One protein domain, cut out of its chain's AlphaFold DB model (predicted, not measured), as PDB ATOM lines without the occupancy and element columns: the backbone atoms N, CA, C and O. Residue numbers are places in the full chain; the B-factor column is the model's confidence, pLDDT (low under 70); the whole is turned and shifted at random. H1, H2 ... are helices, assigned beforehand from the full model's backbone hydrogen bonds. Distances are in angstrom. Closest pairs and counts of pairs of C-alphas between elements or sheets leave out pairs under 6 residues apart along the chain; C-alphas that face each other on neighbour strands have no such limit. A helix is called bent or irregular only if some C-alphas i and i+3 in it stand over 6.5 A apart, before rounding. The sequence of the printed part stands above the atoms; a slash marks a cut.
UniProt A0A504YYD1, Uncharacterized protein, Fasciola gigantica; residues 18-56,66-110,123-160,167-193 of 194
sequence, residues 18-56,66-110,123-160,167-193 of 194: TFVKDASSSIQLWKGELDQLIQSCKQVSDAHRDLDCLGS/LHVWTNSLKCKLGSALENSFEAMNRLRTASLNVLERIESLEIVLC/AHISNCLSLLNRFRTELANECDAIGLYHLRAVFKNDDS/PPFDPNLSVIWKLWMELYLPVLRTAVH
ATOM      1  N   THR A  18      33.115  -4.173  23.997       89.19
ATOM      2  CA  THR A  18      33.479  -5.583  24.153       89.19
ATOM      3  C   THR A  18      34.860  -5.702  24.794       89.19
ATOM      4  O   THR A  18      35.003  -6.389  25.801       89.19
ATOM      5  N   PHE A  19      35.847  -4.933  24.327       89.56
ATOM      6  CA  PHE A  19      37.180  -4.924  24.936       89.56
ATOM      7  C   PHE A  19      37.181  -4.413  26.387       89.56
ATOM      8  O   PHE A  19      37.876  -4.977  27.234       89.56
ATOM      9  N   VAL A  20      36.374  -3.395  26.719       90.19
ATOM     10  CA  VAL A  20      36.211  -2.924  28.112       90.19
ATOM     11  C   VAL A  20      35.603  -4.017  29.000       90.19
ATOM     12  O   VAL A  20      36.036  -4.197  30.146       90.19
ATOM     13  N   LYS A  21      34.610  -4.763  28.496       91.88
ATOM     14  CA  LYS A  21      33.991  -5.894  29.210       91.88
ATOM     15  C   LYS A  21      34.983  -7.043  29.410       91.88
ATOM     16  O   LYS A  21      35.062  -7.581  30.516       91.88
ATOM     17  N   ASP A  22      35.780  -7.363  28.397       93.69
ATOM     18  CA  ASP A  22      36.792  -8.423  28.457       93.69
ATOM     19  C   ASP A  22      37.916  -8.087  29.445       93.69
ATOM     20  O   ASP A  22      38.323  -8.934  30.248       93.69
ATOM     21  N   ALA A  23      38.383  -6.835  29.449       93.69
ATOM     22  CA  ALA A  23      39.355  -6.356  30.427       93.69
ATOM     23  C   ALA A  23      38.789  -6.388  31.850       93.69
ATOM     24  O   ALA A  23      39.442  -6.899  32.758       93.69
ATOM     25  N   SER A  24      37.544  -5.938  32.036       94.88
ATOM     26  CA  SER A  24      36.878  -5.982  33.345       94.88
ATOM     27  C   SER A  24      36.749  -7.412  33.872       94.88
ATOM     28  O   SER A  24      37.043  -7.671  35.036       94.88
ATOM     29  N   SER A  25      36.367  -8.351  33.004       95.94
ATOM     30  CA  SER A  25      36.256  -9.771  33.353       95.94
ATOM     31  C   SER A  25      37.617 -10.369  33.720       95.94
ATOM     32  O   SER A  25      37.728 -11.117  34.690       95.94
ATOM     33  N   SER A  26      38.671  -9.992  32.992       96.50
ATOM     34  CA  SER A  26      40.042 -10.443  33.269       96.50
ATOM     35  C   SER A  26      40.564  -9.905  34.604       96.50
ATOM     36  O   SER A  26      41.193 -10.643  35.358       96.50
ATOM     37  N   ILE A  27      40.255  -8.651  34.940       96.00
ATOM     38  CA  ILE A  27      40.628  -8.030  36.221       96.00
ATOM     39  C   ILE A  27      39.858  -8.658  37.388       96.00
ATOM     40  O   ILE A  27      40.429  -8.888  38.454       96.00
ATOM     41  N   GLN A  28      38.582  -8.996  37.192       95.75
ATOM     42  CA  GLN A  28      37.800  -9.718  38.195       95.75
ATOM     43  C   GLN A  28      38.366 -11.121  38.454       95.75
ATOM     44  O   GLN A  28      38.490 -11.524  39.610       95.75
ATOM     45  N   LEU A  29      38.743 -11.849  37.397       96.75
ATOM     46  CA  LEU A  29      39.413 -13.143  37.533       96.75
ATOM     47  C   LEU A  29      40.742 -12.998  38.282       96.75
ATOM     48  O   LEU A  29      40.993 -13.738  39.229       96.75
ATOM     49  N   TRP A  30      41.556 -12.010  37.906       97.06
ATOM     50  CA  TRP A  30      42.816 -11.706  38.580       97.06
ATOM     51  C   TRP A  30      42.623 -11.436  40.079       97.06
ATOM     52  O   TRP A  30      43.351 -11.992  40.899       97.06
ATOM     53  N   LYS A  31      41.590 -10.672  40.459       95.75
ATOM     54  CA  LYS A  31      41.249 -10.438  41.869       95.75
ATOM     55  C   LYS A  31      40.871 -11.734  42.595       95.75
ATOM     56  O   LYS A  31      41.272 -11.923  43.740       95.75
ATOM     57  N   GLY A  32      40.137 -12.629  41.932       96.25
ATOM     58  CA  GLY A  32      39.811 -13.950  42.469       96.25
ATOM     59  C   GLY A  32      41.053 -14.816  42.710       96.25
ATOM     60  O   GLY A  32      41.175 -15.427  43.769       96.25
ATOM     61  N   GLU A  33      42.005 -14.828  41.775       97.19
ATOM     62  CA  GLU A  33      43.278 -15.544  41.952       97.19
ATOM     63  C   GLU A  33      44.137 -14.934  43.069       97.19
ATOM     64  O   GLU A  33      44.788 -15.667  43.816       97.19
ATOM     65  N   LEU A  34      44.101 -13.608  43.240       96.00
ATOM     66  CA  LEU A  34      44.768 -12.935  44.354       96.00
ATOM     67  C   LEU A  34      44.189 -13.392  45.701       96.00
ATOM     68  O   LEU A  34      44.945 -13.736  46.609       96.00
ATOM     69  N   ASP A  35      42.863 -13.473  45.818       95.31
ATOM     70  CA  ASP A  35      42.203 -13.963  47.034       95.31
ATOM     71  C   ASP A  35      42.587 -15.416  47.351       95.31
ATOM     72  O   ASP A  35      42.851 -15.759  48.508       95.31
ATOM     73  N   GLN A  36      42.703 -16.264  46.324       96.62
ATOM     74  CA  GLN A  36      43.160 -17.645  46.493       96.62
ATOM     75  C   GLN A  36      44.622 -17.734  46.938       96.62
ATOM     76  O   GLN A  36      44.961 -18.561  47.793       96.62
ATOM     77  N   LEU A  37      45.493 -16.878  46.402       96.44
ATOM     78  CA  LEU A  37      46.881 -16.796  46.844       96.44
ATOM     79  C   LEU A  37      46.967 -16.370  48.311       96.44
ATOM     80  O   LEU A  37      47.673 -17.010  49.087       96.44
ATOM     81  N   ILE A  38      46.220 -15.339  48.714       94.12
ATOM     82  CA  ILE A  38      46.194 -14.853  50.101       94.12
ATOM     83  C   ILE A  38      45.776 -15.972  51.054       94.12
ATOM     84  O   ILE A  38      46.443 -16.207  52.066       94.12
ATOM     85  N   GLN A  39      44.714 -16.700  50.707       95.19
ATOM     86  CA  GLN A  39      44.241 -17.831  51.496       95.19
ATOM     87  C   GLN A  39      45.283 -18.959  51.574       95.19
ATOM     88  O   GLN A  39      45.493 -19.527  52.647       95.19
ATOM     89  N   SER A  40      45.976 -19.253  50.474       96.31
ATOM     90  CA  SER A  40      47.038 -20.269  50.441       96.31
ATOM     91  C   SER A  40      48.252 -19.852  51.286       96.31
ATOM     92  O   SER A  40      48.766 -20.648  52.069       96.31
ATOM     93  N   CYS A  41      48.669 -18.582  51.231       94.00
ATOM     94  CA  CYS A  41      49.722 -18.030  52.095       94.00
ATOM     95  C   CYS A  41      49.363 -18.118  53.585       94.00
ATOM     96  O   CYS A  41      50.224 -18.401  54.425       94.00
ATOM     97  N   LYS A  42      48.086 -17.911  53.927       92.56
ATOM     98  CA  LYS A  42      47.599 -18.084  55.299       92.56
ATOM     99  C   LYS A  42      47.727 -19.537  55.759       92.56
ATOM    100  O   LYS A  42      48.207 -19.772  56.861       92.56
ATOM    101  N   GLN A  43      47.385 -20.504  54.904       94.75
ATOM    102  CA  GLN A  43      47.560 -21.932  55.207       94.75
ATOM    103  C   GLN A  43      49.029 -22.304  55.436       94.75
ATOM    104  O   GLN A  43      49.320 -23.081  56.343       94.75
ATOM    105  N   VAL A  44      49.952 -21.734  54.654       94.56
ATOM    106  CA  VAL A  44      51.398 -21.907  54.866       94.56
ATOM    107  C   VAL A  44      51.818 -21.348  56.225       94.56
ATOM    108  O   VAL A  44      52.490 -22.033  56.992       94.56
ATOM    109  N   SER A  45      51.373 -20.133  56.555       91.25
ATOM    110  CA  SER A  45      51.680 -19.485  57.837       91.25
ATOM    111  C   SER A  45      51.134 -20.285  59.027       91.25
ATOM    112  O   SER A  45      51.837 -20.497  60.014       91.25
ATOM    113  N   ASP A  46      49.900 -20.787  58.919       90.62
ATOM    114  CA  ASP A  46      49.282 -21.647  59.927       90.62
ATOM    115  C   ASP A  46      50.038 -22.982  60.071       90.62
ATOM    116  O   ASP A  46      50.257 -23.437  61.191       90.62
ATOM    117  N   ALA A  47      50.487 -23.590  58.967       91.25
ATOM    118  CA  ALA A  47      51.262 -24.834  58.993       91.25
ATOM    119  C   ALA A  47      52.660 -24.653  59.612       91.25
ATOM    120  O   ALA A  47      53.101 -25.518  60.369       91.25
ATOM    121  N   HIS A  48      53.333 -23.529  59.340       90.12
ATOM    122  CA  HIS A  48      54.579 -23.156  60.023       90.12
ATOM    123  C   HIS A  48      54.361 -23.004  61.528       90.12
ATOM    124  O   HIS A  48      55.093 -23.605  62.313       90.12
ATOM    125  N   ARG A  49      53.311 -22.279  61.935       88.12
ATOM    126  CA  ARG A  49      52.962 -22.105  63.352       88.12
ATOM    127  C   ARG A  49      52.688 -23.442  64.040       88.12
ATOM    128  O   ARG A  49      53.178 -23.665  65.142       88.12
ATOM    129  N   ASP A  50      51.932 -24.336  63.405       87.19
ATOM    130  CA  ASP A  50      51.648 -25.666  63.959       87.19
ATOM    131  C   ASP A  50      52.942 -26.471  64.181       87.19
ATOM    132  O   ASP A  50      53.074 -27.168  65.189       87.19
ATOM    133  N   LEU A  51      53.913 -26.350  63.267       86.19
ATOM    134  CA  LEU A  51      55.214 -27.010  63.374       86.19
ATOM    135  C   LEU A  51      56.086 -26.405  64.492       86.19
ATOM    136  O   LEU A  51      56.727 -27.150  65.232       86.19
ATOM    137  N   ASP A  52      56.072 -25.082  64.672       84.12
ATOM    138  CA  ASP A  52      56.792 -24.407  65.763       84.12
ATOM    139  C   ASP A  52      56.228 -24.743  67.147       84.12
ATOM    140  O   ASP A  52      56.973 -24.895  68.122       84.12
ATOM    141  N   CYS A  53      54.902 -24.875  67.243       79.88
ATOM    142  CA  CYS A  53      54.226 -25.287  68.468       79.88
ATOM    143  C   CYS A  53      54.728 -26.657  68.953       79.88
ATOM    144  O   CYS A  53      54.818 -26.874  70.156       79.88
ATOM    145  N   LEU A  54      55.134 -27.562  68.052       73.56
ATOM    146  CA  LEU A  54      55.775 -28.821  68.451       73.56
ATOM    147  C   LEU A  54      57.188 -28.640  68.995       73.56
ATOM    148  O   LEU A  54      57.568 -29.343  69.925       73.56
ATOM    149  N   GLY A  55      57.963 -27.710  68.437       64.88
ATOM    150  CA  GLY A  55      59.309 -27.406  68.930       64.88
ATOM    151  C   GLY A  55      59.315 -26.755  70.316       64.88
ATOM    152  O   GLY A  55      60.328 -26.794  71.007       64.88
ATOM    153  N   SER A  56      58.183 -26.172  70.724       64.88
ATOM    154  CA  SER A  56      58.002 -25.468  71.999       64.88
ATOM    155  C   SER A  56      57.145 -26.225  73.026       64.88
ATOM    156  O   SER A  56      57.175 -25.888  74.212       64.88
ATOM    157  N   LEU A  66      55.658 -39.053  68.351       80.19
ATOM    158  CA  LEU A  66      56.200 -37.760  67.936       80.19
ATOM    159  C   LEU A  66      56.690 -37.781  66.479       80.19
ATOM    160  O   LEU A  66      56.568 -36.770  65.783       80.19
ATOM    161  N   HIS A  67      57.230 -38.901  65.994       82.25
ATOM    162  CA  HIS A  67      57.717 -39.012  64.624       82.25
ATOM    163  C   HIS A  67      56.564 -39.010  63.618       82.25
ATOM    164  O   HIS A  67      56.606 -38.255  62.642       82.25
ATOM    165  N   VAL A  68      55.511 -39.787  63.881       84.62
ATOM    166  CA  VAL A  68      54.301 -39.827  63.042       84.62
ATOM    167  C   VAL A  68      53.635 -38.454  62.998       84.62
ATOM    168  O   VAL A  68      53.310 -37.952  61.920       84.62
ATOM    169  N   TRP A  69      53.498 -37.807  64.155       83.75
ATOM    170  CA  TRP A  69      52.890 -36.484  64.251       83.75
ATOM    171  C   TRP A  69      53.721 -35.408  63.534       83.75
ATOM    172  O   TRP A  69      53.191 -34.625  62.743       83.75
ATOM    173  N   THR A  70      55.043 -35.407  63.727       86.25
ATOM    174  CA  THR A  70      55.959 -34.482  63.038       86.25
ATOM    175  C   THR A  70      55.919 -34.674  61.523       86.25
ATOM    176  O   THR A  70      55.890 -33.697  60.775       86.25
ATOM    177  N   ASN A  71      55.896 -35.923  61.047       89.25
ATOM    178  CA  ASN A  71      55.786 -36.215  59.618       89.25
ATOM    179  C   ASN A  71      54.450 -35.718  59.052       89.25
ATOM    180  O   ASN A  71      54.440 -35.119  57.980       89.25
ATOM    181  N   SER A  72      53.345 -35.876  59.788       90.06
ATOM    182  CA  SER A  72      52.037 -35.348  59.385       90.06
ATOM    183  C   SER A  72      52.054 -33.825  59.210       90.06
ATOM    184  O   SER A  72      51.611 -33.324  58.173       90.06
ATOM    185  N   LEU A  73      52.639 -33.077  60.156       90.06
ATOM    186  CA  LEU A  73      52.755 -31.620  60.025       90.06
ATOM    187  C   LEU A  73      53.685 -31.195  58.885       90.06
ATOM    188  O   LEU A  73      53.377 -30.242  58.174       90.06
ATOM    189  N   LYS A  74      54.787 -31.918  58.652       91.12
ATOM    190  CA  LYS A  74      55.657 -31.675  57.490       91.12
ATOM    191  C   LYS A  74      54.921 -31.905  56.173       91.12
ATOM    192  O   LYS A  74      55.057 -31.093  55.264       91.12
ATOM    193  N   CYS A  75      54.117 -32.963  56.074       94.19
ATOM    194  CA  CYS A  75      53.267 -33.203  54.907       94.19
ATOM    195  C   CYS A  75      52.231 -32.085  54.726       94.19
ATOM    196  O   CYS A  75      52.046 -31.612  53.606       94.19
ATOM    197  N   LYS A  76      51.601 -31.617  55.813       94.12
ATOM    198  CA  LYS A  76      50.675 -30.474  55.785       94.12
ATOM    199  C   LYS A  76      51.361 -29.208  55.268       94.12
ATOM    200  O   LYS A  76      50.813 -28.547  54.389       94.12
ATOM    201  N   LEU A  77      52.556 -28.893  55.770       94.38
ATOM    202  CA  LEU A  77      53.349 -27.758  55.295       94.38
ATOM    203  C   LEU A  77      53.724 -27.918  53.817       94.38
ATOM    204  O   LEU A  77      53.542 -26.983  53.047       94.38
ATOM    205  N   GLY A  78      54.186 -29.102  53.406       95.56
ATOM    206  CA  GLY A  78      54.513 -29.397  52.010       95.56
ATOM    207  C   GLY A  78      53.330 -29.164  51.067       95.56
ATOM    208  O   GLY A  78      53.476 -28.463  50.071       95.56
ATOM    209  N   SER A  79      52.143 -29.661  51.426       96.94
ATOM    210  CA  SER A  79      50.919 -29.445  50.643       96.94
ATOM    211  C   SER A  79      50.495 -27.972  50.614       96.94
ATOM    212  O   SER A  79      50.133 -27.460  49.558       96.94
ATOM    213  N   ALA A  80      50.580 -27.260  51.742       96.31
ATOM    214  CA  ALA A  80      50.270 -25.831  51.785       96.31
ATOM    215  C   ALA A  80      51.224 -25.012  50.897       96.31
ATOM    216  O   ALA A  80      50.788 -24.104  50.187       96.31
ATOM    217  N   LEU A  81      52.518 -25.351  50.903       96.56
ATOM    218  CA  LEU A  81      53.521 -24.724  50.045       96.56
ATOM    219  C   LEU A  81      53.209 -24.963  48.569       96.56
ATOM    220  O   LEU A  81      53.145 -23.994  47.813       96.56
ATOM    221  N   GLU A  82      52.965 -26.212  48.171       97.75
ATOM    222  CA  GLU A  82      52.608 -26.576  46.794       97.75
ATOM    223  C   GLU A  82      51.383 -25.793  46.304       97.75
ATOM    224  O   GLU A  82      51.461 -25.110  45.281       97.75
ATOM    225  N   ASN A  83      50.308 -25.768  47.099       97.50
ATOM    226  CA  ASN A  83      49.098 -24.999  46.796       97.50
ATOM    227  C   ASN A  83      49.392 -23.498  46.632       97.50
ATOM    228  O   ASN A  83      48.839 -22.850  45.742       97.50
ATOM    229  N   SER A  84      50.274 -22.933  47.466       97.19
ATOM    230  CA  SER A  84      50.647 -21.516  47.376       97.19
ATOM    231  C   SER A  84      51.418 -21.191  46.092       97.19
ATOM    232  O   SER A  84      51.159 -20.163  45.469       97.19
ATOM    233  N   PHE A  85      52.330 -22.070  45.659       97.81
ATOM    234  CA  PHE A  85      53.063 -21.899  44.404       97.81
ATOM    235  C   PHE A  85      52.142 -22.051  43.195       97.81
ATOM    236  O   PHE A  85      52.255 -21.283  42.237       97.81
ATOM    237  N   GLU A  86      51.201 -22.992  43.246       98.19
ATOM    238  CA  GLU A  86      50.199 -23.153  42.195       98.19
ATOM    239  C   GLU A  86      49.300 -21.909  42.085       98.19
ATOM    240  O   GLU A  86      49.106 -21.383  40.986       98.19
ATOM    241  N   ALA A  87      48.821 -21.379  43.217       97.75
ATOM    242  CA  ALA A  87      48.042 -20.142  43.259       97.75
ATOM    243  C   ALA A  87      48.831 -18.943  42.709       97.75
ATOM    244  O   ALA A  87      48.301 -18.171  41.911       97.75
ATOM    245  N   MET A  88      50.116 -18.825  43.054       97.56
ATOM    246  CA  MET A  88      50.988 -17.776  42.519       97.56
ATOM    247  C   MET A  88      51.147 -17.893  40.995       97.56
ATOM    248  O   MET A  88      51.126 -16.889  40.281       97.56
ATOM    249  N   ASN A  89      51.257 -19.113  40.465       97.94
ATOM    250  CA  ASN A  89      51.352 -19.341  39.024       97.94
ATOM    251  C   ASN A  89      50.046 -18.986  38.286       97.94
ATOM    252  O   ASN A  89      50.083 -18.365  37.216       97.94
ATOM    253  N   ARG A  90      48.885 -19.322  38.865       98.25
ATOM    254  CA  ARG A  90      47.577 -18.911  38.326       98.25
ATOM    255  C   ARG A  90      47.422 -17.393  38.329       98.25
ATOM    256  O   ARG A  90      47.059 -16.824  37.301       98.25
ATOM    257  N   LEU A  91      47.804 -16.724  39.416       97.50
ATOM    258  CA  LEU A  91      47.787 -15.264  39.500       97.50
ATOM    259  C   LEU A  91      48.718 -14.607  38.475       97.50
ATOM    260  O   LEU A  91      48.338 -13.628  37.830       97.50
ATOM    261  N   ARG A  92      49.916 -15.160  38.260       97.06
ATOM    262  CA  ARG A  92      50.833 -14.689  37.211       97.06
ATOM    263  C   ARG A  92      50.191 -14.786  35.828       97.06
ATOM    264  O   ARG A  92      50.263 -13.839  35.052       97.06
ATOM    265  N   THR A  93      49.530 -15.904  35.544       97.94
ATOM    266  CA  THR A  93      48.806 -16.113  34.282       97.94
ATOM    267  C   THR A  93      47.668 -15.105  34.130       97.94
ATOM    268  O   THR A  93      47.547 -14.457  33.094       97.94
ATOM    269  N   ALA A  94      46.880 -14.894  35.186       97.44
ATOM    270  CA  ALA A  94      45.822 -13.893  35.192       97.44
ATOM    271  C   ALA A  94      46.368 -12.468  34.982       97.44
ATOM    272  O   ALA A  94      45.750 -11.676  34.278       97.44
ATOM    273  N   SER A  95      47.546 -12.152  35.529       96.94
ATOM    274  CA  SER A  95      48.191 -10.839  35.378       96.94
ATOM    275  C   SER A  95      48.601 -10.582  33.927       96.94
ATOM    276  O   SER A  95      48.365  -9.497  33.398       96.94
ATOM    277  N   LEU A  96      49.157 -11.598  33.257       96.94
ATOM    278  CA  LEU A  96      49.480 -11.534  31.828       96.94
ATOM    279  C   LEU A  96      48.219 -11.346  30.979       96.94
ATOM    280  O   LEU A  96      48.194 -10.469  30.120       96.94
ATOM    281  N   ASN A  97      47.146 -12.083  31.280       96.69
ATOM    282  CA  ASN A  97      45.868 -11.926  30.584       96.69
ATOM    283  C   ASN A  97      45.318 -10.499  30.723       96.69
ATOM    284  O   ASN A  97      44.838  -9.923  29.749       96.69
ATOM    285  N   VAL A  98      45.399  -9.902  31.919       96.56
ATOM    286  CA  VAL A  98      45.003  -8.503  32.132       96.56
ATOM    287  C   VAL A  98      45.831  -7.566  31.248       96.56
ATOM    288  O   VAL A  98      45.251  -6.730  30.556       96.56
ATOM    289  N   LEU A  99      47.158  -7.720  31.217       95.06
ATOM    290  CA  LEU A  99      48.036  -6.899  30.375       95.06
ATOM    291  C   LEU A  99      47.678  -7.007  28.885       95.06
ATOM    292  O   LEU A  99      47.555  -5.972  28.230       95.06
ATOM    293  N   GLU A 100      47.429  -8.215  28.374       95.19
ATOM    294  CA  GLU A 100      47.006  -8.436  26.983       95.19
ATOM    295  C   GLU A 100      45.668  -7.749  26.657       95.19
ATOM    296  O   GLU A 100      45.500  -7.167  25.579       95.19
ATOM    297  N   ARG A 101      44.694  -7.770  27.581       94.31
ATOM    298  CA  ARG A 101      43.414  -7.065  27.378       94.31
ATOM    299  C   ARG A 101      43.584  -5.554  27.389       94.31
ATOM    300  O   ARG A 101      42.972  -4.881  26.562       94.31
ATOM    301  N   ILE A 102      44.431  -5.026  28.270       92.25
ATOM    302  CA  ILE A 102      44.763  -3.596  28.304       92.25
ATOM    303  C   ILE A 102      45.487  -3.167  27.021       92.25
ATOM    304  O   ILE A 102      45.167  -2.125  26.460       92.25
ATOM    305  N   GLU A 103      46.410  -3.977  26.504       91.12
ATOM    306  CA  GLU A 103      47.055  -3.730  25.209       91.12
ATOM    307  C   GLU A 103      46.063  -3.752  24.045       91.12
ATOM    308  O   GLU A 103      46.069  -2.850  23.209       91.12
ATOM    309  N   SER A 104      45.141  -4.715  24.036       89.69
ATOM    310  CA  SER A 104      44.069  -4.761  23.037       89.69
ATOM    311  C   SER A 104      43.207  -3.489  23.072       89.69
ATOM    312  O   SER A 104      42.898  -2.923  22.025       89.69
ATOM    313  N   LEU A 105      42.874  -2.995  24.271       87.25
ATOM    314  CA  LEU A 105      42.167  -1.724  24.478       87.25
ATOM    315  C   LEU A 105      42.915  -0.530  23.874       87.25
ATOM    316  O   LEU A 105      42.311   0.286  23.177       87.25
ATOM    317  N   GLU A 106      44.223  -0.431  24.100       86.19
ATOM    318  CA  GLU A 106      45.038   0.648  23.533       86.19
ATOM    319  C   GLU A 106      45.118   0.587  22.009       86.19
ATOM    320  O   GLU A 106      44.992   1.619  21.344       86.19
ATOM    321  N   ILE A 107      45.262  -0.614  21.439       84.50
ATOM    322  CA  ILE A 107      45.268  -0.809  19.984       84.50
ATOM    323  C   ILE A 107      43.943  -0.353  19.368       84.50
ATOM    324  O   ILE A 107      43.951   0.168  18.259       84.50
ATOM    325  N   VAL A 108      42.811  -0.500  20.061       80.69
ATOM    326  CA  VAL A 108      41.517   0.008  19.574       80.69
ATOM    327  C   VAL A 108      41.373   1.523  19.751       80.69
ATOM    328  O   VAL A 108      40.710   2.164  18.937       80.69
ATOM    329  N   LEU A 109      42.030   2.119  20.750       77.12
ATOM    330  CA  LEU A 109      42.017   3.569  20.982       77.12
ATOM    331  C   LEU A 109      42.921   4.347  20.006       77.12
ATOM    332  O   LEU A 109      42.554   5.441  19.576       77.12
ATOM    333  N   CYS A 110      44.067   3.793  19.600       72.19
ATOM    334  CA  CYS A 110      45.059   4.446  18.727       72.19
ATOM    335  C   CYS A 110      44.611   4.786  17.277       72.19
ATOM    336  O   CYS A 110      45.049   5.802  16.741       72.19
ATOM    337  N   ALA A 123      41.642  15.020  23.452       75.94
ATOM    338  CA  ALA A 123      41.957  15.185  24.869       75.94
ATOM    339  C   ALA A 123      41.457  13.990  25.697       75.94
ATOM    340  O   ALA A 123      42.148  13.526  26.604       75.94
ATOM    341  N   HIS A 124      40.288  13.452  25.340       75.50
ATOM    342  CA  HIS A 124      39.685  12.312  26.020       75.50
ATOM    343  C   HIS A 124      40.409  10.998  25.715       75.50
ATOM    344  O   HIS A 124      40.761  10.259  26.633       75.50
ATOM    345  N   ILE A 125      40.740  10.740  24.446       78.75
ATOM    346  CA  ILE A 125      41.552   9.582  24.035       78.75
ATOM    347  C   ILE A 125      42.940   9.635  24.686       78.75
ATOM    348  O   ILE A 125      43.415   8.630  25.213       78.75
ATOM    349  N   SER A 126      43.576  10.810  24.705       82.44
ATOM    350  CA  SER A 126      44.871  11.013  25.360       82.44
ATOM    351  C   SER A 126      44.797  10.721  26.862       82.44
ATOM    352  O   SER A 126      45.681  10.047  27.395       82.44
ATOM    353  N   ASN A 127      43.721  11.146  27.531       84.88
ATOM    354  CA  ASN A 127      43.471  10.819  28.933       84.88
ATOM    355  C   ASN A 127      43.288   9.304  29.146       84.88
ATOM    356  O   ASN A 127      43.928   8.733  30.026       84.88
ATOM    357  N   CYS A 128      42.496   8.626  28.308       85.06
ATOM    358  CA  CYS A 128      42.321   7.170  28.364       85.06
ATOM    359  C   CYS A 128      43.652   6.420  28.204       85.06
ATOM    360  O   CYS A 128      43.953   5.541  29.004       85.06
ATOM    361  N   LEU A 129      44.474   6.792  27.219       87.19
ATOM    362  CA  LEU A 129      45.793   6.182  27.008       87.19
ATOM    363  C   LEU A 129      46.743   6.450  28.184       87.19
ATOM    364  O   LEU A 129      47.448   5.548  28.632       87.19
ATOM    365  N   SER A 130      46.740   7.672  28.724       88.50
ATOM    366  CA  SER A 130      47.542   8.011  29.904       88.50
ATOM    367  C   SER A 130      47.137   7.183  31.121       88.50
ATOM    368  O   SER A 130      48.014   6.721  31.855       88.50
ATOM    369  N   LEU A 131      45.832   6.974  31.316       89.25
ATOM    370  CA  LEU A 131      45.321   6.085  32.346       89.25
ATOM    371  C   LEU A 131      45.826   4.666  32.092       89.25
ATOM    372  O   LEU A 131      46.541   4.150  32.942       89.25
ATOM    373  N   LEU A 132      45.541   4.045  30.944       90.38
ATOM    374  CA  LEU A 132      45.942   2.654  30.663       90.38
ATOM    375  C   LEU A 132      47.449   2.414  30.861       90.38
ATOM    376  O   LEU A 132      47.837   1.404  31.450       90.38
ATOM    377  N   ASN A 133      48.294   3.379  30.497       90.31
ATOM    378  CA  ASN A 133      49.723   3.303  30.789       90.31
ATOM    379  C   ASN A 133      50.016   3.295  32.301       90.31
ATOM    380  O   ASN A 133      50.783   2.460  32.782       90.31
ATOM    381  N   ARG A 134      49.363   4.173  33.074       91.56
ATOM    382  CA  ARG A 134      49.452   4.164  34.540       91.56
ATOM    383  C   ARG A 134      48.967   2.836  35.125       91.56
ATOM    384  O   ARG A 134      49.618   2.319  36.025       91.56
ATOM    385  N   PHE A 135      47.885   2.255  34.605       92.12
ATOM    386  CA  PHE A 135      47.380   0.959  35.068       92.12
ATOM    387  C   PHE A 135      48.454  -0.122  35.005       92.12
ATOM    388  O   PHE A 135      48.620  -0.875  35.959       92.12
ATOM    389  N   ARG A 136      49.211  -0.183  33.903       92.75
ATOM    390  CA  ARG A 136      50.296  -1.159  33.748       92.75
ATOM    391  C   ARG A 136      51.383  -0.982  34.796       92.75
ATOM    392  O   ARG A 136      51.846  -1.973  35.352       92.75
ATOM    393  N   THR A 137      51.778   0.260  35.069       91.69
ATOM    394  CA  THR A 137      52.767   0.560  36.112       91.69
ATOM    395  C   THR A 137      52.270   0.118  37.485       91.69
ATOM    396  O   THR A 137      52.997  -0.553  38.209       91.69
ATOM    397  N   GLU A 138      51.022   0.438  37.831       91.88
ATOM    398  CA  GLU A 138      50.434   0.046  39.117       91.88
ATOM    399  C   GLU A 138      50.274  -1.480  39.223       91.88
ATOM    400  O   GLU A 138      50.499  -2.047  40.289       91.88
ATOM    401  N   LEU A 139      49.968  -2.167  38.114       93.56
ATOM    402  CA  LEU A 139      49.804  -3.623  38.095       93.56
ATOM    403  C   LEU A 139      51.146  -4.311  38.313       93.56
ATOM    404  O   LEU A 139      51.218  -5.263  39.086       93.56
ATOM    405  N   ALA A 140      52.207  -3.814  37.672       92.38
ATOM    406  CA  ALA A 140      53.562  -4.303  37.896       92.38
ATOM    407  C   ALA A 140      53.980  -4.122  39.364       92.38
ATOM    408  O   ALA A 140      54.409  -5.085  39.997       92.38
ATOM    409  N   ASN A 141      53.757  -2.931  39.931       91.25
ATOM    410  CA  ASN A 141      54.068  -2.644  41.332       91.25
ATOM    411  C   ASN A 141      53.302  -3.564  42.299       91.25
ATOM    412  O   ASN A 141      53.880  -4.067  43.264       91.25
ATOM    413  N   GLU A 142      52.009  -3.799  42.057       91.44
ATOM    414  CA  GLU A 142      51.210  -4.694  42.898       91.44
ATOM    415  C   GLU A 142      51.652  -6.155  42.743       91.44
ATOM    416  O   GLU A 142      51.762  -6.859  43.743       91.44
ATOM    417  N   CYS A 143      52.000  -6.607  41.532       93.00
ATOM    418  CA  CYS A 143      52.556  -7.946  41.310       93.00
ATOM    419  C   CYS A 143      53.883  -8.158  42.053       93.00
ATOM    420  O   CYS A 143      54.079  -9.215  42.659       93.00
ATOM    421  N   ASP A 144      54.770  -7.161  42.054       91.25
ATOM    422  CA  ASP A 144      56.031  -7.212  42.801       91.25
ATOM    423  C   ASP A 144      55.772  -7.294  44.314       91.25
ATOM    424  O   ASP A 144      56.366  -8.121  45.015       91.25
ATOM    425  N   ALA A 145      54.831  -6.491  44.817       90.38
ATOM    426  CA  ALA A 145      54.423  -6.504  46.217       90.38
ATOM    427  C   ALA A 145      53.818  -7.859  46.634       90.38
ATOM    428  O   ALA A 145      54.166  -8.401  47.688       90.38
ATOM    429  N   ILE A 146      52.977  -8.449  45.778       92.50
ATOM    430  CA  ILE A 146      52.410  -9.788  45.962       92.50
ATOM    431  C   ILE A 146      53.513 -10.854  45.984       92.50
ATOM    432  O   ILE A 146      53.489 -11.746  46.832       92.50
ATOM    433  N   GLY A 147      54.502 -10.758  45.090       92.06
ATOM    434  CA  GLY A 147      55.647 -11.667  45.063       92.06
ATOM    435  C   GLY A 147      56.438 -11.636  46.371       92.06
ATOM    436  O   GLY A 147      56.742 -12.685  46.940       92.06
ATOM    437  N   LEU A 148      56.705 -10.442  46.907       89.94
ATOM    438  CA  LEU A 148      57.351 -10.290  48.215       89.94
ATOM    439  C   LEU A 148      56.495 -10.869  49.350       89.94
ATOM    440  O   LEU A 148      57.030 -11.554  50.223       89.94
ATOM    441  N   TYR A 149      55.182 -10.634  49.331       89.69
ATOM    442  CA  TYR A 149      54.248 -11.208  50.302       89.69
ATOM    443  C   TYR A 149      54.261 -12.746  50.281       89.69
ATOM    444  O   TYR A 149      54.391 -13.375  51.333       89.69
ATOM    445  N   HIS A 150      54.197 -13.362  49.096       92.81
ATOM    446  CA  HIS A 150      54.263 -14.819  48.935       92.81
ATOM    447  C   HIS A 150      55.586 -15.392  49.456       92.81
ATOM    448  O   HIS A 150      55.575 -16.344  50.238       92.81
ATOM    449  N   LEU A 151      56.719 -14.767  49.116       91.12
ATOM    450  CA  LEU A 151      58.036 -15.180  49.611       91.12
ATOM    451  C   LEU A 151      58.128 -15.110  51.141       91.12
ATOM    452  O   LEU A 151      58.674 -16.024  51.762       91.12
ATOM    453  N   ARG A 152      57.579 -14.061  51.765       87.12
ATOM    454  CA  ARG A 152      57.545 -13.946  53.233       87.12
ATOM    455  C   ARG A 152      56.762 -15.091  53.869       87.12
ATOM    456  O   ARG A 152      57.268 -15.706  54.806       87.12
ATOM    457  N   ALA A 153      55.586 -15.411  53.327       88.56
ATOM    458  CA  ALA A 153      54.762 -16.514  53.817       88.56
ATOM    459  C   ALA A 153      55.471 -17.872  53.676       88.56
ATOM    460  O   ALA A 153      55.509 -18.649  54.627       88.56
ATOM    461  N   VAL A 154      56.080 -18.143  52.516       90.69
ATOM    462  CA  VAL A 154      56.776 -19.410  52.227       90.69
ATOM    463  C   VAL A 154      57.980 -19.627  53.138       90.69
ATOM    464  O   VAL A 154      58.112 -20.692  53.743       90.69
ATOM    465  N   PHE A 155      58.849 -18.624  53.252       85.38
ATOM    466  CA  PHE A 155      60.125 -18.767  53.955       85.38
ATOM    467  C   PHE A 155      60.054 -18.449  55.443       85.38
ATOM    468  O   PHE A 155      61.078 -18.541  56.115       85.38
ATOM    469  N   LYS A 156      58.869 -18.094  55.961       72.69
ATOM    470  CA  LYS A 156      58.699 -17.659  57.352       72.69
ATOM    471  C   LYS A 156      59.722 -16.566  57.705       72.69
ATOM    472  O   LYS A 156      60.337 -16.576  58.770       72.69
ATOM    473  N   ASN A 157      59.957 -15.659  56.757       60.81
ATOM    474  CA  ASN A 157      60.864 -14.543  56.974       60.81
ATOM    475  C   ASN A 157      60.177 -13.599  57.956       60.81
ATOM    476  O   ASN A 157      59.265 -12.873  57.562       60.81
ATOM    477  N   ASP A 158      60.611 -13.621  59.217       53.59
ATOM    478  CA  ASP A 158      60.282 -12.561  60.163       53.59
ATOM    479  C   ASP A 158      60.658 -11.219  59.528       53.59
ATOM    480  O   ASP A 158      61.721 -11.086  58.907       53.59
ATOM    481  N   ASP A 159      59.812 -10.207  59.725       51.53
ATOM    482  CA  ASP A 159      59.967  -8.845  59.189       51.53
ATOM    483  C   ASP A 159      61.337  -8.193  59.508       51.53
ATOM    484  O   ASP A 159      61.694  -7.163  58.940       51.53
ATOM    485  N   SER A 160      62.148  -8.824  60.363       44.62
ATOM    486  CA  SER A 160      63.535  -8.481  60.696       44.62
ATOM    487  C   SER A 160      64.533  -8.449  59.523       44.62
ATOM    488  O   SER A 160      65.576  -7.805  59.646       44.62
ATOM    489  N   PRO A 167      56.034   0.213  51.175       53.22
ATOM    490  CA  PRO A 167      54.840   0.216  52.009       53.22
ATOM    491  C   PRO A 167      54.337  -1.227  52.169       53.22
ATOM    492  O   PRO A 167      54.436  -2.012  51.221       53.22
ATOM    493  N   PRO A 168      53.838  -1.607  53.357       62.12
ATOM    494  CA  PRO A 168      53.322  -2.948  53.567       62.12
ATOM    495  C   PRO A 168      52.196  -3.203  52.563       62.12
ATOM    496  O   PRO A 168      51.221  -2.454  52.507       62.12
ATOM    497  N   PHE A 169      52.362  -4.244  51.748       69.56
ATOM    498  CA  PHE A 169      51.288  -4.776  50.924       69.56
ATOM    499  C   PHE A 169      50.132  -5.170  51.846       69.56
ATOM    500  O   PHE A 169      50.316  -6.023  52.717       69.56
ATOM    501  N   ASP A 170      48.965  -4.544  51.678       77.75
ATOM    502  CA  ASP A 170      47.747  -4.983  52.353       77.75
ATOM    503  C   ASP A 170      46.999  -5.956  51.432       77.75
ATOM    504  O   ASP A 170      46.395  -5.518  50.447       77.75
ATOM    505  N   PRO A 171      46.994  -7.267  51.738       72.69
ATOM    506  CA  PRO A 171      46.303  -8.259  50.921       72.69
ATOM    507  C   PRO A 171      44.790  -8.001  50.811       72.69
ATOM    508  O   PRO A 171      44.152  -8.477  49.877       72.69
ATOM    509  N   ASN A 172      44.196  -7.231  51.727       75.75
ATOM    510  CA  ASN A 172      42.763  -6.935  51.709       75.75
ATOM    511  C   ASN A 172      42.404  -5.741  50.813       75.75
ATOM    512  O   ASN A 172      41.223  -5.520  50.531       75.75
ATOM    513  N   LEU A 173      43.394  -4.967  50.363       82.69
ATOM    514  CA  LEU A 173      43.194  -3.747  49.588       82.69
ATOM    515  C   LEU A 173      43.937  -3.839  48.260       82.69
ATOM    516  O   LEU A 173      45.023  -3.287  48.095       82.69
ATOM    517  N   SER A 174      43.308  -4.495  47.285       85.44
ATOM    518  CA  SER A 174      43.862  -4.511  45.935       85.44
ATOM    519  C   SER A 174      43.786  -3.127  45.290       85.44
ATOM    520  O   SER A 174      42.698  -2.574  45.079       85.44
ATOM    521  N   VAL A 175      44.957  -2.591  44.947       87.62
ATOM    522  CA  VAL A 175      45.104  -1.280  44.311       87.62
ATOM    523  C   VAL A 175      44.524  -1.333  42.904       87.62
ATOM    524  O   VAL A 175      43.724  -0.476  42.546       87.62
ATOM    525  N   ILE A 176      44.835  -2.370  42.134       90.56
ATOM    526  CA  ILE A 176      44.372  -2.569  40.764       90.56
ATOM    527  C   ILE A 176      42.867  -2.724  40.675       90.56
ATOM    528  O   ILE A 176      42.246  -2.074  39.831       90.56
ATOM    529  N   TRP A 177      42.260  -3.518  41.559       90.81
ATOM    530  CA  TRP A 177      40.804  -3.639  41.588       90.81
ATOM    531  C   TRP A 177      40.144  -2.284  41.867       90.81
ATOM    532  O   TRP A 177      39.230  -1.869  41.150       90.81
ATOM    533  N   LYS A 178      40.644  -1.567  42.880       89.88
ATOM    534  CA  LYS A 178      40.123  -0.256  43.267       89.88
ATOM    535  C   LYS A 178      40.282   0.767  42.147       89.88
ATOM    536  O   LYS A 178      39.310   1.412  41.763       89.88
ATOM    537  N   LEU A 179      41.493   0.887  41.609       89.50
ATOM    538  CA  LEU A 179      41.809   1.765  40.493       89.50
ATOM    539  C   LEU A 179      40.859   1.472  39.333       89.50
ATOM    540  O   LEU A 179      40.145   2.381  38.911       89.50
ATOM    541  N   TRP A 180      40.777   0.217  38.880       92.62
ATOM    542  CA  TRP A 180      39.923  -0.160  37.756       92.62
ATOM    543  C   TRP A 180      38.475   0.300  37.943       92.62
ATOM    544  O   TRP A 180      37.920   0.959  37.064       92.62
ATOM    545  N   MET A 181      37.883   0.000  39.100       90.94
ATOM    546  CA  MET A 181      36.476   0.285  39.375       90.94
ATOM    547  C   MET A 181      36.182   1.774  39.578       90.94
ATOM    548  O   MET A 181      35.147   2.255  39.117       90.94
ATOM    549  N   GLU A 182      37.066   2.503  40.263       89.94
ATOM    550  CA  GLU A 182      36.805   3.885  40.691       89.94
ATOM    551  C   GLU A 182      37.290   4.937  39.688       89.94
ATOM    552  O   GLU A 182      36.717   6.022  39.625       89.94
ATOM    553  N   LEU A 183      38.330   4.640  38.901       87.56
ATOM    554  CA  LEU A 183      38.965   5.626  38.019       87.56
ATOM    555  C   LEU A 183      38.892   5.244  36.541       87.56
ATOM    556  O   LEU A 183      38.569   6.084  35.707       87.56
ATOM    557  N   TYR A 184      39.166   3.989  36.196       87.31
ATOM    558  CA  TYR A 184      39.372   3.607  34.795       87.31
ATOM    559  C   TYR A 184      38.059   3.283  34.105       87.31
ATOM    560  O   TYR A 184      37.744   3.859  33.066       87.31
ATOM    561  N   LEU A 185      37.263   2.395  34.697       88.38
ATOM    562  CA  LEU A 185      35.991   1.961  34.138       88.38
ATOM    563  C   LEU A 185      35.012   3.130  33.911       88.38
ATOM    564  O   LEU A 185      34.393   3.156  32.844       88.38
ATOM    565  N   PRO A 186      34.873   4.119  34.821       87.62
ATOM    566  CA  PRO A 186      34.046   5.295  34.561       87.62
ATOM    567  C   PRO A 186      34.534   6.101  33.353       87.62
ATOM    568  O   PRO A 186      33.739   6.408  32.465       87.62
ATOM    569  N   VAL A 187      35.839   6.385  33.270       84.56
ATOM    570  CA  VAL A 187      36.419   7.177  32.173       84.56
ATOM    571  C   VAL A 187      36.281   6.443  30.835       84.56
ATOM    572  O   VAL A 187      35.793   7.022  29.863       84.56
ATOM    573  N   LEU A 188      36.593   5.147  30.791       82.44
ATOM    574  CA  LEU A 188      36.444   4.335  29.583       82.44
ATOM    575  C   LEU A 188      34.983   4.258  29.125       82.44
ATOM    576  O   LEU A 188      34.718   4.350  27.934       82.44
ATOM    577  N   ARG A 189      34.013   4.165  30.045       81.06
ATOM    578  CA  ARG A 189      32.583   4.187  29.691       81.06
ATOM    579  C   ARG A 189      32.134   5.531  29.137       81.06
ATOM    580  O   ARG A 189      31.339   5.550  28.200       81.06
ATOM    581  N   THR A 190      32.637   6.644  29.676       74.94
ATOM    582  CA  THR A 190      32.322   7.967  29.112       74.94
ATOM    583  C   THR A 190      32.839   8.117  27.685       74.94
ATOM    584  O   THR A 190      32.137   8.702  26.874       74.94
ATOM    585  N   ALA A 191      33.975   7.492  27.344       66.56
ATOM    586  CA  ALA A 191      34.514   7.489  25.979       66.56
ATOM    587  C   ALA A 191      33.622   6.773  24.946       66.56
ATOM    588  O   ALA A 191      33.780   6.988  23.750       66.56
ATOM    589  N   VAL A 192      32.688   5.928  25.393       58.62
ATOM    590  CA  VAL A 192      31.718   5.238  24.521       58.62
ATOM    591  C   VAL A 192      30.497   6.102  24.208       58.62
ATOM    592  O   VAL A 192      29.788   5.841  23.247       58.62
ATOM    593  N   HIS A 193      30.218   7.116  25.024       54.34
ATOM    594  CA  HIS A 193      28.975   7.893  24.939       54.34
ATOM    595  C   HIS A 193      29.192   9.333  24.448       54.34
ATOM    596  O   HIS A 193      28.221  10.078  24.314       54.34
TER     597      HIS A 193
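What this domain is: This is residues 18 to 56, 66 to 110, 123 to 160 and 167 to 193 of the 194 residues of an uncharacterized protein of Fasciola gigantica (UniProt A0A504YYD1). Three long helices, H1, H2 and H3, lie nearly lengthwise in an up-and-down bundle, drawn out into a rod, and a short bent fourth helix, H4, packs over H1 and H3 in one half of it. H1 and H2 run on past the last residue of H3, and the two of them make the other end of the rod. The printed part has 149 residues with four named helices, in the order H1, H2, H3, H4, and no named strand; the class is all helix. The whole is loose, with a radius of gyration of the C-alphas of 19.3 A, and spans 69 by 29 by 18 A.

How they stand to each other: H1, residues 18 to 56, H2, residues 66 to 110, and H3, residues 123 to 155, form the bundle, up and down, each running against the one before it. H1 and H2 touch, closest at the C-alphas of Ser 40 and Ser 84, 4.9 A apart, at a shallow tilt of 19 degrees, opposite ways. H2 and H3 touch at the C-alphas of Glu 106 and Leu 129, 6.6 A apart, at a shallow tilt of 10 degrees, opposite ways. H1 touches H3 with residues 37 to 45 alone; the closest C-alphas, of Cys 41 and Ala 153, are 5.5 A apart, and the two run the same way at a shallow tilt of 17 degrees. H4, residues 175 to 193, was assigned as one helix by its hydrogen bonds but is bent: C-alphas 182 and 185 are 6.9 A apart. Its arm H4a, residues 175 to 182, touches H3, closest at the C-alphas of Leu 139 and Ile 176, 6.1 A apart. H4a also touches H1, at the C-alphas of Lys 31 and Trp 177, 6.8 A apart. The arm H4b, residues 185 to 193, touches H3 at the C-alphas of Cys 128 and Leu 188, 6.6 A apart. H2 is apart from both arms. Every O i to N i+4 pair is within hydrogen-bond range in H2, H3 and H4a; in H1 it is 34 of 35 and in H4b 3 of 5.

Where its parts are: H1 begins at C-alpha 18, (33.479, -5.583, 24.153), and is 57.3 A long. H2, the longest helix, measures 65.8 A and ends at C-alpha 110, (45.059, 4.446, 18.727). H3 measures 48.3 A. H4b ends at C-alpha 193, (28.975, 7.893, 24.939).

The domain as a whole: The C-alphas farthest apart, of Leu 66 and Ala 123, are 69.7 A apart. Residues 57 to 65, 111 to 122 and 161 to 166 are not printed; the C-alpha gaps across these cuts are 13.1, 12.8 and 15.1 A. The mean pLDDT of the printed part is 87.7, with residues 55 to 56, 157 to 160, 167 to 169 and 191 to 193 under 70.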